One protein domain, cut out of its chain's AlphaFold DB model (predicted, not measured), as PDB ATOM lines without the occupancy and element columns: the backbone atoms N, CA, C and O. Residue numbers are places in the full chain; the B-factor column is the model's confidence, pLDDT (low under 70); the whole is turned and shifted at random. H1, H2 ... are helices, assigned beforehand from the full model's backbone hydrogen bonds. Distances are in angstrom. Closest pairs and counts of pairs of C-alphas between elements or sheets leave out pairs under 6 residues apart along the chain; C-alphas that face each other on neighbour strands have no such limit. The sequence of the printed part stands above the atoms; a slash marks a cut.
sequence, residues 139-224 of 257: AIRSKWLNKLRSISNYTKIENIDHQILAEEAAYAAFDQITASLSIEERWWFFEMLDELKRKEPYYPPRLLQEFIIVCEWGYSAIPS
ATOM      1  N   ALA A 139     118.514 254.656 298.243       91.31
ATOM      2  CA  ALA A 139     118.005 254.072 297.004       91.31
ATOM      3  C   ALA A 139     116.484 253.844 297.051       91.31
ATOM      4  O   ALA A 139     115.778 254.255 296.128       91.31
ATOM      5  N   ILE A 140     115.964 253.264 298.142       90.88
ATOM      6  CA  ILE A 140     114.518 253.073 298.353       90.88
ATOM      7  C   ILE A 140     113.808 254.428 298.384       90.88
ATOM      8  O   ILE A 140     112.805 254.623 297.695       90.88
ATOM      9  N   ARG A 141     114.365 255.396 299.127       92.62
ATOM     10  CA  ARG A 141     113.827 256.761 299.186       92.62
ATOM     11  C   ARG A 141     113.746 257.386 297.796       92.62
ATOM     12  O   ARG A 141     112.697 257.904 297.429       92.62
ATOM     13  N   SER A 142     114.825 257.305 297.018       94.75
ATOM     14  CA  SER A 142     114.891 257.882 295.670       94.75
ATOM     15  C   SER A 142     113.904 257.217 294.709       94.75
ATOM     16  O   SER A 142     113.201 257.914 293.984       94.75
ATOM     17  N   LYS A 143     113.786 255.881 294.744       95.00
ATOM     18  CA  LYS A 143     112.824 255.110 293.937       95.00
ATOM     19  C   LYS A 143     111.394 255.622 294.126       95.00
ATOM     20  O   LYS A 143     110.725 255.967 293.153       95.00
ATOM     21  N   TRP A 144     110.925 255.676 295.372       95.25
ATOM     22  CA  TRP A 144     109.542 256.051 295.668       95.25
ATOM     23  C   TRP A 144     109.287 257.549 295.510       95.25
ATOM     24  O   TRP A 144     108.227 257.931 295.017       95.25
ATOM     25  N   LEU A 145     110.270 258.395 295.827       95.25
ATOM     26  CA  LEU A 145     110.185 259.835 295.589       95.25
ATOM     27  C   LEU A 145     110.086 260.165 294.094       95.25
ATOM     28  O   LEU A 145     109.277 261.004 293.705       95.25
ATOM     29  N   ASN A 146     110.866 259.487 293.247       95.88
ATOM     30  CA  ASN A 146     110.794 259.667 291.797       95.88
ATOM     31  C   ASN A 146     109.437 259.219 291.249       95.88
ATOM     32  O   ASN A 146     108.850 259.930 290.439       95.88
ATOM     33  N   LYS A 147     108.900 258.095 291.741       95.69
ATOM     34  CA  LYS A 147     107.554 257.637 291.372       95.69
ATOM     35  C   LYS A 147     106.457 258.614 291.813       95.69
ATOM     36  O   LYS A 147     105.526 258.869 291.057       95.69
ATOM     37  N   LEU A 148     106.562 259.182 293.014       96.38
ATOM     38  CA  LEU A 148     105.644 260.226 293.475       96.38
ATOM     39  C   LEU A 148     105.705 261.446 292.546       96.38
ATOM     40  O   LEU A 148     104.668 261.931 292.105       96.38
ATOM     41  N   ARG A 149     106.910 261.919 292.211       95.50
ATOM     42  CA  ARG A 149     107.129 263.095 291.353       95.50
ATOM     43  C   ARG A 149     106.737 262.889 289.892       95.50
ATOM     44  O   ARG A 149     106.406 263.861 289.229       95.50
ATOM     45  N   SER A 150     106.753 261.655 289.383       95.31
ATOM     46  CA  SER A 150     106.343 261.379 288.000       95.31
ATOM     47  C   SER A 150     104.838 261.522 287.767       95.31
ATOM     48  O   SER A 150     104.401 261.597 286.624       95.31
ATOM     49  N   ILE A 151     104.037 261.523 288.834       95.25
ATOM     50  CA  ILE A 151     102.583 261.691 288.758       95.25
ATOM     51  C   ILE A 151     102.258 263.187 288.737       95.25
ATOM     52  O   ILE A 151     102.835 263.953 289.510       95.25
ATOM     53  N   SER A 152     101.310 263.603 287.898       92.19
ATOM     54  CA  SER A 152     100.835 264.988 287.866       92.19
ATOM     55  C   SER A 152     100.258 265.420 289.218       92.19
ATOM     56  O   SER A 152      99.743 264.615 289.998       92.19
ATOM     57  N   ASN A 153     100.352 266.712 289.529       93.62
ATOM     58  CA  ASN A 153      99.739 267.250 290.735       93.62
ATOM     59  C   ASN A 153      98.245 267.527 290.500       93.62
ATOM     60  O   ASN A 153      97.850 268.647 290.184       93.62
ATOM     61  N   TYR A 154      97.428 266.482 290.632       92.06
ATOM     62  CA  TYR A 154      95.985 266.543 290.386       92.06
ATOM     63  C   TYR A 154      95.227 267.414 291.395       92.06
ATOM     64  O   TYR A 154      94.153 267.907 291.073       92.06
ATOM     65  N   THR A 155      95.782 267.684 292.582       89.56
ATOM     66  CA  THR A 155      95.110 268.504 293.609       89.56
ATOM     67  C   THR A 155      95.075 269.996 293.269       89.56
ATOM     68  O   THR A 155      94.356 270.747 293.920       89.56
ATOM     69  N   LYS A 156      95.822 270.424 292.243       89.44
ATOM     70  CA  LYS A 156      95.850 271.806 291.731       89.44
ATOM     71  C   LYS A 156      94.999 272.003 290.468       89.44
ATOM     72  O   LYS A 156      95.041 273.077 289.878       89.44
ATOM     73  N   ILE A 157      94.277 270.976 290.014       89.81
ATOM     74  CA  ILE A 157      93.410 271.063 288.833       89.81
ATOM     75  C   ILE A 157      92.070 271.683 289.247       89.81
ATOM     76  O   ILE A 157      91.383 271.139 290.101       89.81
ATOM     77  N   GLU A 158      91.693 272.803 288.627       88.06
ATOM     78  CA  GLU A 158      90.457 273.535 288.963       88.06
ATOM     79  C   GLU A 158      89.185 272.858 288.432       88.06
ATOM     80  O   GLU A 158      88.125 272.924 289.053       88.06
ATOM     81  N   ASN A 159      89.267 272.213 287.264       90.81
ATOM     82  CA  ASN A 159      88.129 271.512 286.683       90.81
ATOM     83  C   ASN A 159      87.932 270.157 287.379       90.81
ATOM     84  O   ASN A 159      88.800 269.290 287.293       90.81
ATOM     85  N   ILE A 160      86.772 269.974 288.016       85.25
ATOM     86  CA  ILE A 160      86.470 268.788 288.827       85.25
ATOM     87  C   ILE A 160      86.530 267.478 288.032       85.25
ATOM     88  O   ILE A 160      87.090 266.498 288.517       85.25
ATOM     89  N   ASP A 161      86.040 267.451 286.791       88.50
ATOM     90  CA  ASP A 161      86.041 266.234 285.973       88.50
ATOM     91  C   ASP A 161      87.474 265.841 285.582       88.50
ATOM     92  O   ASP A 161      87.865 264.677 285.671       88.50
ATOM     93  N   HIS A 162      88.301 266.824 285.214       91.12
ATOM     94  CA  HIS A 162      89.719 266.601 284.927       91.12
ATOM     95  C   HIS A 162      90.514 266.219 286.180       91.12
ATOM     96  O   HIS A 162      91.420 265.389 286.097       91.12
ATOM     97  N   GLN A 163      90.181 266.807 287.329       89.25
ATOM     98  CA  GLN A 163      90.773 266.453 288.615       89.25
ATOM     99  C   GLN A 163      90.494 264.988 288.945       89.25
ATOM    100  O   GLN A 163      91.432 264.262 289.267       89.25
ATOM    101  N   ILE A 164      89.238 264.547 288.816       87.81
ATOM    102  CA  ILE A 164      88.830 263.160 289.069       87.81
ATOM    103  C   ILE A 164      89.606 262.203 288.159       87.81
ATOM    104  O   ILE A 164      90.212 261.256 288.652       87.81
ATOM    105  N   LEU A 165      89.675 262.473 286.852       90.88
ATOM    106  CA  LEU A 165      90.406 261.613 285.911       90.88
ATOM    107  C   LEU A 165      91.909 261.527 286.232       90.88
ATOM    108  O   LEU A 165      92.514 260.454 286.141       90.88
ATOM    109  N   ALA A 166      92.532 262.644 286.612       93.00
ATOM    110  CA  ALA A 166      93.945 262.672 286.980       93.00
ATOM    111  C   ALA A 166      94.213 261.985 288.333       93.00
ATOM    112  O   ALA A 166      95.228 261.299 288.476       93.00
ATOM    113  N   GLU A 167      93.305 262.130 289.300       90.69
ATOM    114  CA  GLU A 167      93.334 261.417 290.583       90.69
ATOM    115  C   GLU A 167      93.224 259.902 290.365       90.69
ATOM    116  O   GLU A 167      94.036 259.140 290.890       90.69
ATOM    117  N   GLU A 168      92.290 259.450 289.526       90.38
ATOM    118  CA  GLU A 168      92.135 258.033 289.185       90.38
ATOM    119  C   GLU A 168      93.409 257.455 288.557       90.38
ATOM    120  O   GLU A 168      93.868 256.379 288.953       90.38
ATOM    121  N   ALA A 169      94.029 258.186 287.624       92.75
ATOM    122  CA  ALA A 169      95.298 257.787 287.019       92.75
ATOM    123  C   ALA A 169      96.442 257.727 288.050       92.75
ATOM    124  O   ALA A 169      97.259 256.801 288.030       92.75
ATOM    125  N   ALA A 170      96.490 258.684 288.982       93.94
ATOM    126  CA  ALA A 170      97.454 258.692 290.075       93.94
ATOM    127  C   ALA A 170      97.272 257.490 291.010       93.94
ATOM    128  O   ALA A 170      98.254 256.855 291.402       93.94
ATOM    129  N   TYR A 171      96.029 257.147 291.348       93.31
ATOM    130  CA  TYR A 171      95.719 256.020 292.226       93.31
ATOM    131  C   TYR A 171      96.073 254.692 291.555       93.31
ATOM    132  O   TYR A 171      96.751 253.862 292.171       93.31
ATOM    133  N   ALA A 172      95.739 254.547 290.269       92.25
ATOM    134  CA  ALA A 172      96.093 253.385 289.458       92.25
ATOM    135  C   ALA A 172      97.614 253.157 289.381       92.25
ATOM    136  O   ALA A 172      98.082 252.015 289.410       92.25
ATOM    137  N   ALA A 173      98.425 254.223 289.381       93.19
ATOM    138  CA  ALA A 173      99.886 254.104 289.399       93.19
ATOM    139  C   ALA A 173     100.421 253.366 290.646       93.19
ATOM    140  O   ALA A 173     101.545 252.846 290.632       93.19
ATOM    141  N   PHE A 174      99.634 253.283 291.723       93.75
ATOM    142  CA  PHE A 174      99.975 252.595 292.966       93.75
ATOM    143  C   PHE A 174      99.166 251.318 293.223       93.75
ATOM    144  O   PHE A 174      99.338 250.717 294.284       93.75
ATOM    145  N   ASP A 175      98.379 250.832 292.260       90.69
ATOM    146  CA  ASP A 175      97.539 249.633 292.419       90.69
ATOM    147  C   ASP A 175      98.320 248.404 292.893       90.69
ATOM    148  O   ASP A 175      97.851 247.656 293.750       90.69
ATOM    149  N   GLN A 176      99.551 248.218 292.403       88.06
ATOM    150  CA  GLN A 176     100.401 247.108 292.841       88.06
ATOM    151  C   GLN A 176     100.672 247.139 294.356       88.06
ATOM    152  O   GLN A 176     100.756 246.092 294.984       88.06
ATOM    153  N   ILE A 177     100.803 248.337 294.939       88.44
ATOM    154  CA  ILE A 177     101.090 248.539 296.364       88.44
ATOM    155  C   ILE A 177      99.802 248.374 297.159       88.44
ATOM    156  O   ILE A 177      99.776 247.708 298.187       88.44
ATOM    157  N   THR A 178      98.718 248.983 296.686       89.56
ATOM    158  CA  THR A 178      97.463 249.043 297.435       89.56
ATOM    159  C   THR A 178      96.659 247.748 297.370       89.56
ATOM    160  O   THR A 178      95.791 247.526 298.220       89.56
ATOM    161  N   ALA A 179      96.952 246.865 296.410       87.19
ATOM    162  CA  ALA A 179      96.312 245.560 296.270       87.19
ATOM    163  C   ALA A 179      96.516 244.648 297.489       87.19
ATOM    164  O   ALA A 179      95.621 243.858 297.791       87.19
ATOM    165  N   SER A 180      97.646 244.763 298.193       81.56
ATOM    166  CA  SER A 180      97.946 243.970 299.394       81.56
ATOM    167  C   SER A 180      97.466 244.611 300.701       81.56
ATOM    168  O   SER A 180      97.552 243.971 301.745       81.56
ATOM    169  N   LEU A 181      96.997 245.861 300.660       81.81
ATOM    170  CA  LEU A 181      96.565 246.620 301.838       81.81
ATOM    171  C   LEU A 181      95.103 246.322 302.206       81.81
ATOM    172  O   LEU A 181      94.272 246.068 301.322       81.81
ATOM    173  N   SER A 182      94.775 246.422 303.500       78.81
ATOM    174  CA  SER A 182      93.384 246.452 303.976       78.81
ATOM    175  C   SER A 182      92.624 247.662 303.411       78.81
ATOM    176  O   SER A 182      93.208 248.566 302.812       78.81
ATOM    177  N   ILE A 183      91.299 247.703 303.586       80.25
ATOM    178  CA  ILE A 183      90.484 248.836 303.116       80.25
ATOM    179  C   ILE A 183      90.919 250.137 303.810       80.25
ATOM    180  O   ILE A 183      91.064 251.163 303.151       80.25
ATOM    181  N   GLU A 184      91.176 250.078 305.113       77.12
ATOM    182  CA  GLU A 184      91.608 251.197 305.953       77.12
ATOM    183  C   GLU A 184      93.038 251.641 305.617       77.12
ATOM    184  O   GLU A 184      93.305 252.833 305.485       77.12
ATOM    185  N   GLU A 185      93.955 250.687 305.430       81.50
ATOM    186  CA  GLU A 185      95.337 250.951 305.002       81.50
ATOM    187  C   GLU A 185      95.388 251.578 303.612       81.50
ATOM    188  O   GLU A 185      96.119 252.541 303.389       81.50
ATOM    189  N   ARG A 186      94.576 251.067 302.682       86.06
ATOM    190  CA  ARG A 186      94.446 251.620 301.336       86.06
ATOM    191  C   ARG A 186      93.868 253.029 301.365       86.06
ATOM    192  O   ARG A 186      94.366 253.888 300.646       86.06
ATOM    193  N   TRP A 187      92.838 253.266 302.175       85.94
ATOM    194  CA  TRP A 187      92.285 254.604 302.358       85.94
ATOM    195  C   TRP A 187      93.367 255.571 302.844       85.94
ATOM    196  O   TRP A 187      93.623 256.578 302.192       85.94
ATOM    197  N   TRP A 188      94.071 255.224 303.923       87.06
ATOM    198  CA  TRP A 188      95.110 256.090 304.475       87.06
ATOM    199  C   TRP A 188      96.283 256.305 303.517       87.06
ATOM    200  O   TRP A 188      96.824 257.406 303.445       87.06
ATOM    201  N   PHE A 189      96.656 255.286 302.739       91.00
ATOM    202  CA  PHE A 189      97.658 255.423 301.685       91.00
ATOM    203  C   PHE A 189      97.299 256.539 300.696       91.00
ATOM    204  O   PHE A 189      98.151 257.368 300.375       91.00
ATOM    205  N   PHE A 190      96.046 256.585 300.239       91.50
ATOM    206  CA  PHE A 190      95.597 257.617 299.309       91.50
ATOM    207  C   PHE A 190      95.457 258.993 299.967       91.50
ATOM    208  O   PHE A 190      95.770 259.993 299.334       91.50
ATOM    209  N   GLU A 191      95.098 259.062 301.249       90.19
ATOM    210  CA  GLU A 191      95.108 260.329 301.991       90.19
ATOM    211  C   GLU A 191      96.526 260.904 302.138       90.19
ATOM    212  O   GLU A 191      96.734 262.100 301.934       90.19
ATOM    213  N   MET A 192      97.527 260.056 302.404       92.56
ATOM    214  CA  MET A 192      98.931 260.481 302.399       92.56
ATOM    215  C   MET A 192      99.394 260.928 301.011       92.56
ATOM    216  O   MET A 192     100.132 261.907 300.904       92.56
ATOM    217  N   LEU A 193      98.983 260.220 299.953       94.81
ATOM    218  CA  LEU A 193      99.321 260.581 298.576       94.81
ATOM    219  C   LEU A 193      98.775 261.966 298.218       94.81
ATOM    220  O   LEU A 193      99.528 262.808 297.728       94.81
ATOM    221  N   ASP A 194      97.498 262.214 298.503       92.38
ATOM    222  CA  ASP A 194      96.867 263.506 298.253       92.38
ATOM    223  C   ASP A 194      97.555 264.630 299.025       92.38
ATOM    224  O   ASP A 194      97.841 265.683 298.457       92.38
ATOM    225  N   GLU A 195      97.849 264.413 300.309       92.81
ATOM    226  CA  GLU A 195      98.514 265.416 301.139       92.81
ATOM    227  C   GLU A 195      99.929 265.717 300.627       92.81
ATOM    228  O   GLU A 195     100.311 266.880 300.486       92.81
ATOM    229  N   LEU A 196     100.695 264.694 300.236       95.19
ATOM    230  CA  LEU A 196     101.996 264.890 299.593       95.19
ATOM    231  C   LEU A 196     101.873 265.702 298.300       95.19
ATOM    232  O   LEU A 196     102.717 266.560 298.040       95.19
ATOM    233  N   LYS A 197     100.821 265.475 297.505       94.69
ATOM    234  CA  LYS A 197     100.561 266.254 296.289       94.69
ATOM    235  C   LYS A 197     100.171 267.699 296.579       94.69
ATOM    236  O   LYS A 197     100.724 268.597 295.942       94.69
ATOM    237  N   ARG A 198      99.336 267.967 297.586       91.94
ATOM    238  CA  ARG A 198      99.033 269.344 298.033       91.94
ATOM    239  C   ARG A 198     100.298 270.100 298.445       91.94
ATOM    240  O   ARG A 198     100.470 271.253 298.058       91.94
ATOM    241  N   LYS A 199     101.211 269.437 299.163       91.44
ATOM    242  CA  LYS A 199     102.455 270.041 299.678       91.44
ATOM    243  C   LYS A 199     103.610 270.080 298.664       91.44
ATOM    244  O   LYS A 199     104.695 270.561 298.981       91.44
ATOM    245  N   GLU A 200     103.418 269.611 297.431       92.31
ATOM    246  CA  GLU A 200     104.458 269.649 296.395       92.31
ATOM    247  C   GLU A 200     104.865 271.103 296.047       92.31
ATOM    248  O   GLU A 200     103.979 271.923 295.756       92.31
ATOM    249  N   PRO A 201     106.179 271.445 296.025       92.38
ATOM    250  CA  PRO A 201     107.353 270.551 295.970       92.38
ATOM    251  C   PRO A 201     108.009 270.182 297.314       92.38
ATOM    252  O   PRO A 201     108.965 269.401 297.328       92.38
ATOM    253  N   TYR A 202     107.524 270.720 298.434       93.31
ATOM    254  CA  TYR A 202     108.143 270.586 299.754       93.31
ATOM    255  C   TYR A 202     107.387 269.581 300.625       93.31
ATOM    256  O   TYR A 202     106.479 269.921 301.377       93.31
ATOM    257  N   TYR A 203     107.787 268.315 300.536       93.25
ATOM    258  CA  TYR A 203     107.127 267.236 301.269       93.25
ATOM    259  C   TYR A 203     107.490 267.243 302.763       93.25
ATOM    260  O   TYR A 203     108.686 267.206 303.082       93.25
ATOM    261  N   PRO A 204     106.504 267.194 303.683       91.19
ATOM    262  CA  PRO A 204     106.774 267.030 305.107       91.19
ATOM    263  C   PRO A 204     107.609 265.756 305.344       91.19
ATOM    264  O   PRO A 204     107.179 264.672 304.928       91.19
ATOM    265  N   PRO A 205     108.795 265.832 305.988       89.38
ATOM    266  CA  PRO A 205     109.732 264.707 306.059       89.38
ATOM    267  C   PRO A 205     109.119 263.431 306.633       89.38
ATOM    268  O   PRO A 205     109.365 262.339 306.120       89.38
ATOM    269  N   ARG A 206     108.284 263.585 307.661       86.38
ATOM    270  CA  ARG A 206     107.627 262.476 308.342       86.38
ATOM    271  C   ARG A 206     106.513 261.837 307.517       86.38
ATOM    272  O   ARG A 206     106.458 260.615 307.434       86.38
ATOM    273  N   LEU A 207     105.673 262.638 306.862       90.31
ATOM    274  CA  LEU A 207     104.650 262.127 305.947       90.31
ATOM    275  C   LEU A 207     105.292 261.350 304.793       90.31
ATOM    276  O   LEU A 207     104.865 260.246 304.467       90.31
ATOM    277  N   LEU A 208     106.361 261.902 304.211       92.00
ATOM    278  CA  LEU A 208     107.107 261.235 303.148       92.00
ATOM    279  C   LEU A 208     107.721 259.914 303.633       92.00
ATOM    280  O   LEU A 208     107.711 258.926 302.902       92.00
ATOM    281  N   GLN A 209     108.247 259.884 304.857       88.62
ATOM    282  CA  GLN A 209     108.771 258.665 305.462       88.62
ATOM    283  C   GLN A 209     107.677 257.605 305.649       88.62
ATOM    284  O   GLN A 209     107.878 256.466 305.231       88.62
ATOM    285  N   GLU A 210     106.527 257.971 306.221       87.81
ATOM    286  CA  GLU A 210     105.385 257.063 306.394       87.81
ATOM    287  C   GLU A 210     104.912 256.513 305.041       87.81
ATOM    288  O   GLU A 210     104.810 255.297 304.878       87.81
ATOM    289  N   PHE A 211     104.751 257.377 304.035       92.62
ATOM    290  CA  PHE A 211     104.399 256.987 302.668       92.62
ATOM    291  C   PHE A 211     105.381 255.967 302.070       92.62
ATOM    292  O   PHE A 211     104.957 254.929 301.560       92.62
ATOM    293  N   ILE A 212     106.693 256.215 302.174       92.38
ATOM    294  CA  ILE A 212     107.729 255.310 301.652       92.38
ATOM    295  C   ILE A 212     107.677 253.942 302.339       92.38
ATOM    296  O   ILE A 212     107.811 252.922 301.661       92.38
ATOM    297  N   ILE A 213     107.464 253.904 303.658       87.38
ATOM    298  CA  ILE A 213     107.327 252.644 304.406       87.38
ATOM    299  C   ILE A 213     106.149 251.835 303.860       87.38
ATOM    300  O   ILE A 213     106.296 250.637 303.616       87.38
ATOM    301  N   VAL A 214     105.001 252.479 303.615       87.62
ATOM    302  CA  VAL A 214     103.824 251.790 303.062       87.62
ATOM    303  C   VAL A 214     104.096 251.289 301.651       87.62
ATOM    304  O   VAL A 214     103.747 250.154 301.329       87.62
ATOM    305  N   CYS A 215     104.742 252.107 300.814       90.88
ATOM    306  CA  CYS A 215     105.115 251.706 299.465       90.88
ATOM    307  C   CYS A 215     105.999 250.459 299.463       90.88
ATOM    308  O   CYS A 215     105.732 249.517 298.718       90.88
ATOM    309  N   GLU A 216     107.039 250.450 300.294       88.56
ATOM    310  CA  GLU A 216     107.987 249.343 300.349       88.56
ATOM    311  C   GLU A 216     107.347 248.080 300.921       88.56
ATOM    312  O   GLU A 216     107.556 246.987 300.392       88.56
ATOM    313  N   TRP A 217     106.504 248.220 301.945       83.25
ATOM    314  CA  TRP A 217     105.787 247.088 302.516       83.25
ATOM    315  C   TRP A 217     104.781 246.491 301.528       83.25
ATOM    316  O   TRP A 217     104.805 245.282 301.298       83.25
ATOM    317  N   GLY A 218     103.948 247.326 300.899       83.31
ATOM    318  CA  GLY A 218     102.965 246.871 299.915       83.31
ATOM    319  C   GLY A 218     103.626 246.239 298.690       83.31
ATOM    320  O   GLY A 218     103.170 245.211 298.207       83.31
ATOM    321  N   TYR A 219     104.762 246.779 298.240       84.00
ATOM    322  CA  TYR A 219     105.551 246.175 297.165       84.00
ATOM    323  C   TYR A 219     106.155 244.818 297.561       84.00
ATOM    324  O   TYR A 219     106.111 243.875 296.774       84.00
ATOM    325  N   SER A 220     106.689 244.703 298.780       81.06
ATOM    326  CA  SER A 220     107.310 243.467 299.285       81.06
ATOM    327  C   SER A 220     106.298 242.366 299.616       81.06
ATOM    328  O   SER A 220     106.654 241.193 299.653       81.06
ATOM    329  N   ALA A 221     105.035 242.726 299.864       74.19
ATOM    330  CA  ALA A 221     103.955 241.780 300.137       74.19
ATOM    331  C   ALA A 221     103.431 241.072 298.874       74.19
ATOM    332  O   ALA A 221     102.669 240.109 298.981       74.19
ATOM    333  N   ILE A 222     103.820 241.533 297.681       68.31
ATOM    334  CA  ILE A 222     103.472 240.882 296.420       68.31
ATOM    335  C   ILE A 222     104.301 239.592 296.321       68.31
ATOM    336  O   ILE A 222     105.531 239.670 296.331       68.31
ATOM    337  N   PRO A 223     103.675 238.404 296.189       59.38
ATOM    338  CA  PRO A 223     104.413 237.180 295.910       59.38
ATOM    339  C   PRO A 223     105.285 237.401 294.675       59.38
ATOM    340  O   PRO A 223     104.821 237.985 293.694       59.38
ATOM    341  N   SER A 224     106.535 236.944 294.702       54.03
ATOM    342  CA  SER A 224     107.440 236.981 293.552       54.03
ATOM    343  C   SER A 224     106.915 236.066 292.436       54.03
ATOM    344  O   SER A 224     107.406 234.958 292.237       54.03
TER     345      SER A 224
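AT A GLANCE: This is residues 139 to 224 of the 257 residues of the protein "PilZ domain-containing protein" of Calditrichaeota bacterium (UniProt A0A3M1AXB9). A helical hairpin, H4 and H5, makes the middle of this small helical body, with H1 packed crosswise on H5 and the short H3 packed on the later part of H5. H2 reaches out from this group along the long axis, with its last turn beside H4 and its first residue toward one far end. The printed part has 86 residues with five named helices in the order H1, H2, H3, H4, H5 and no named strand; the class is all helix. It is compact, with a radius of gyration of the C-alphas of 12.7 A, and its elongated outline spans 39 by 25 by 21 A.

IN THESE COORDINATES: H1 is residues 139 to 150, 16.4 A from first to last C-alpha, with C-alpha 139 at (118.005, 254.072, 297.004). H2, residues 160 to 172, is 18.2 A long and begins with C-alpha 160 at (86.470, 268.788, 288.827). H3 is the four residues 175 to 178, 5.1 A. H4, residues 183 to 198, measures 22.8 A. H5, residues 205 to 220, measures 22.4 A and ends with C-alpha 220 at (107.310, 243.467, 299.285).

HOW THE PARTS SIT: H5 is the hub, touching H1, H3 and H4. H1 touches H5 with residues 140 to 145 alone; the closest C-alphas, of Trp 144 and Ile 212, are 6.3 A apart, and the lines are about perpendicular at 79 degrees. H3 touches H5, with the closest C-alphas, of Ile 177 and Gly 218, 4.3 A apart. H4 and H5 form a helical hairpin, at a steep tilt of 44 degrees, opposite ways; their closest C-alphas, of Met 192 and Phe 211, are 6.5 A apart. H2 and H4 are close but not clearly touching, with their closest C-alphas, of Tyr 171 and Phe 190, 7.3 A apart, at a steep tilt of 60 degrees, opposite ways. H3 and H4 are close but not clearly touching, with the closest C-alphas, of Thr 178 and Arg 186, 5.6 A apart. H1 and H4 are near each other, with 5 pairs of C-alphas within 10 A. H2 and H3 meet only through their link. H1 and H2, H1 and H3, and H2 and H5 are apart. In H1, H2, H4 and H5 every O i to N i+4 pair is within hydrogen-bond range; H3 is too short for such a pair.

THE WHOLE: The two C-alphas farthest apart, of Glu 158 and Ser 224, are 40.6 A apart. The printed part has no cut. The links H2 to H3 and H3 to H4 are tight, those from H1 to H2 and from H4 to H5 are short, and no link is long. The mean pLDDT of the printed part is 88.9, and residues 222 to 224 are under 70.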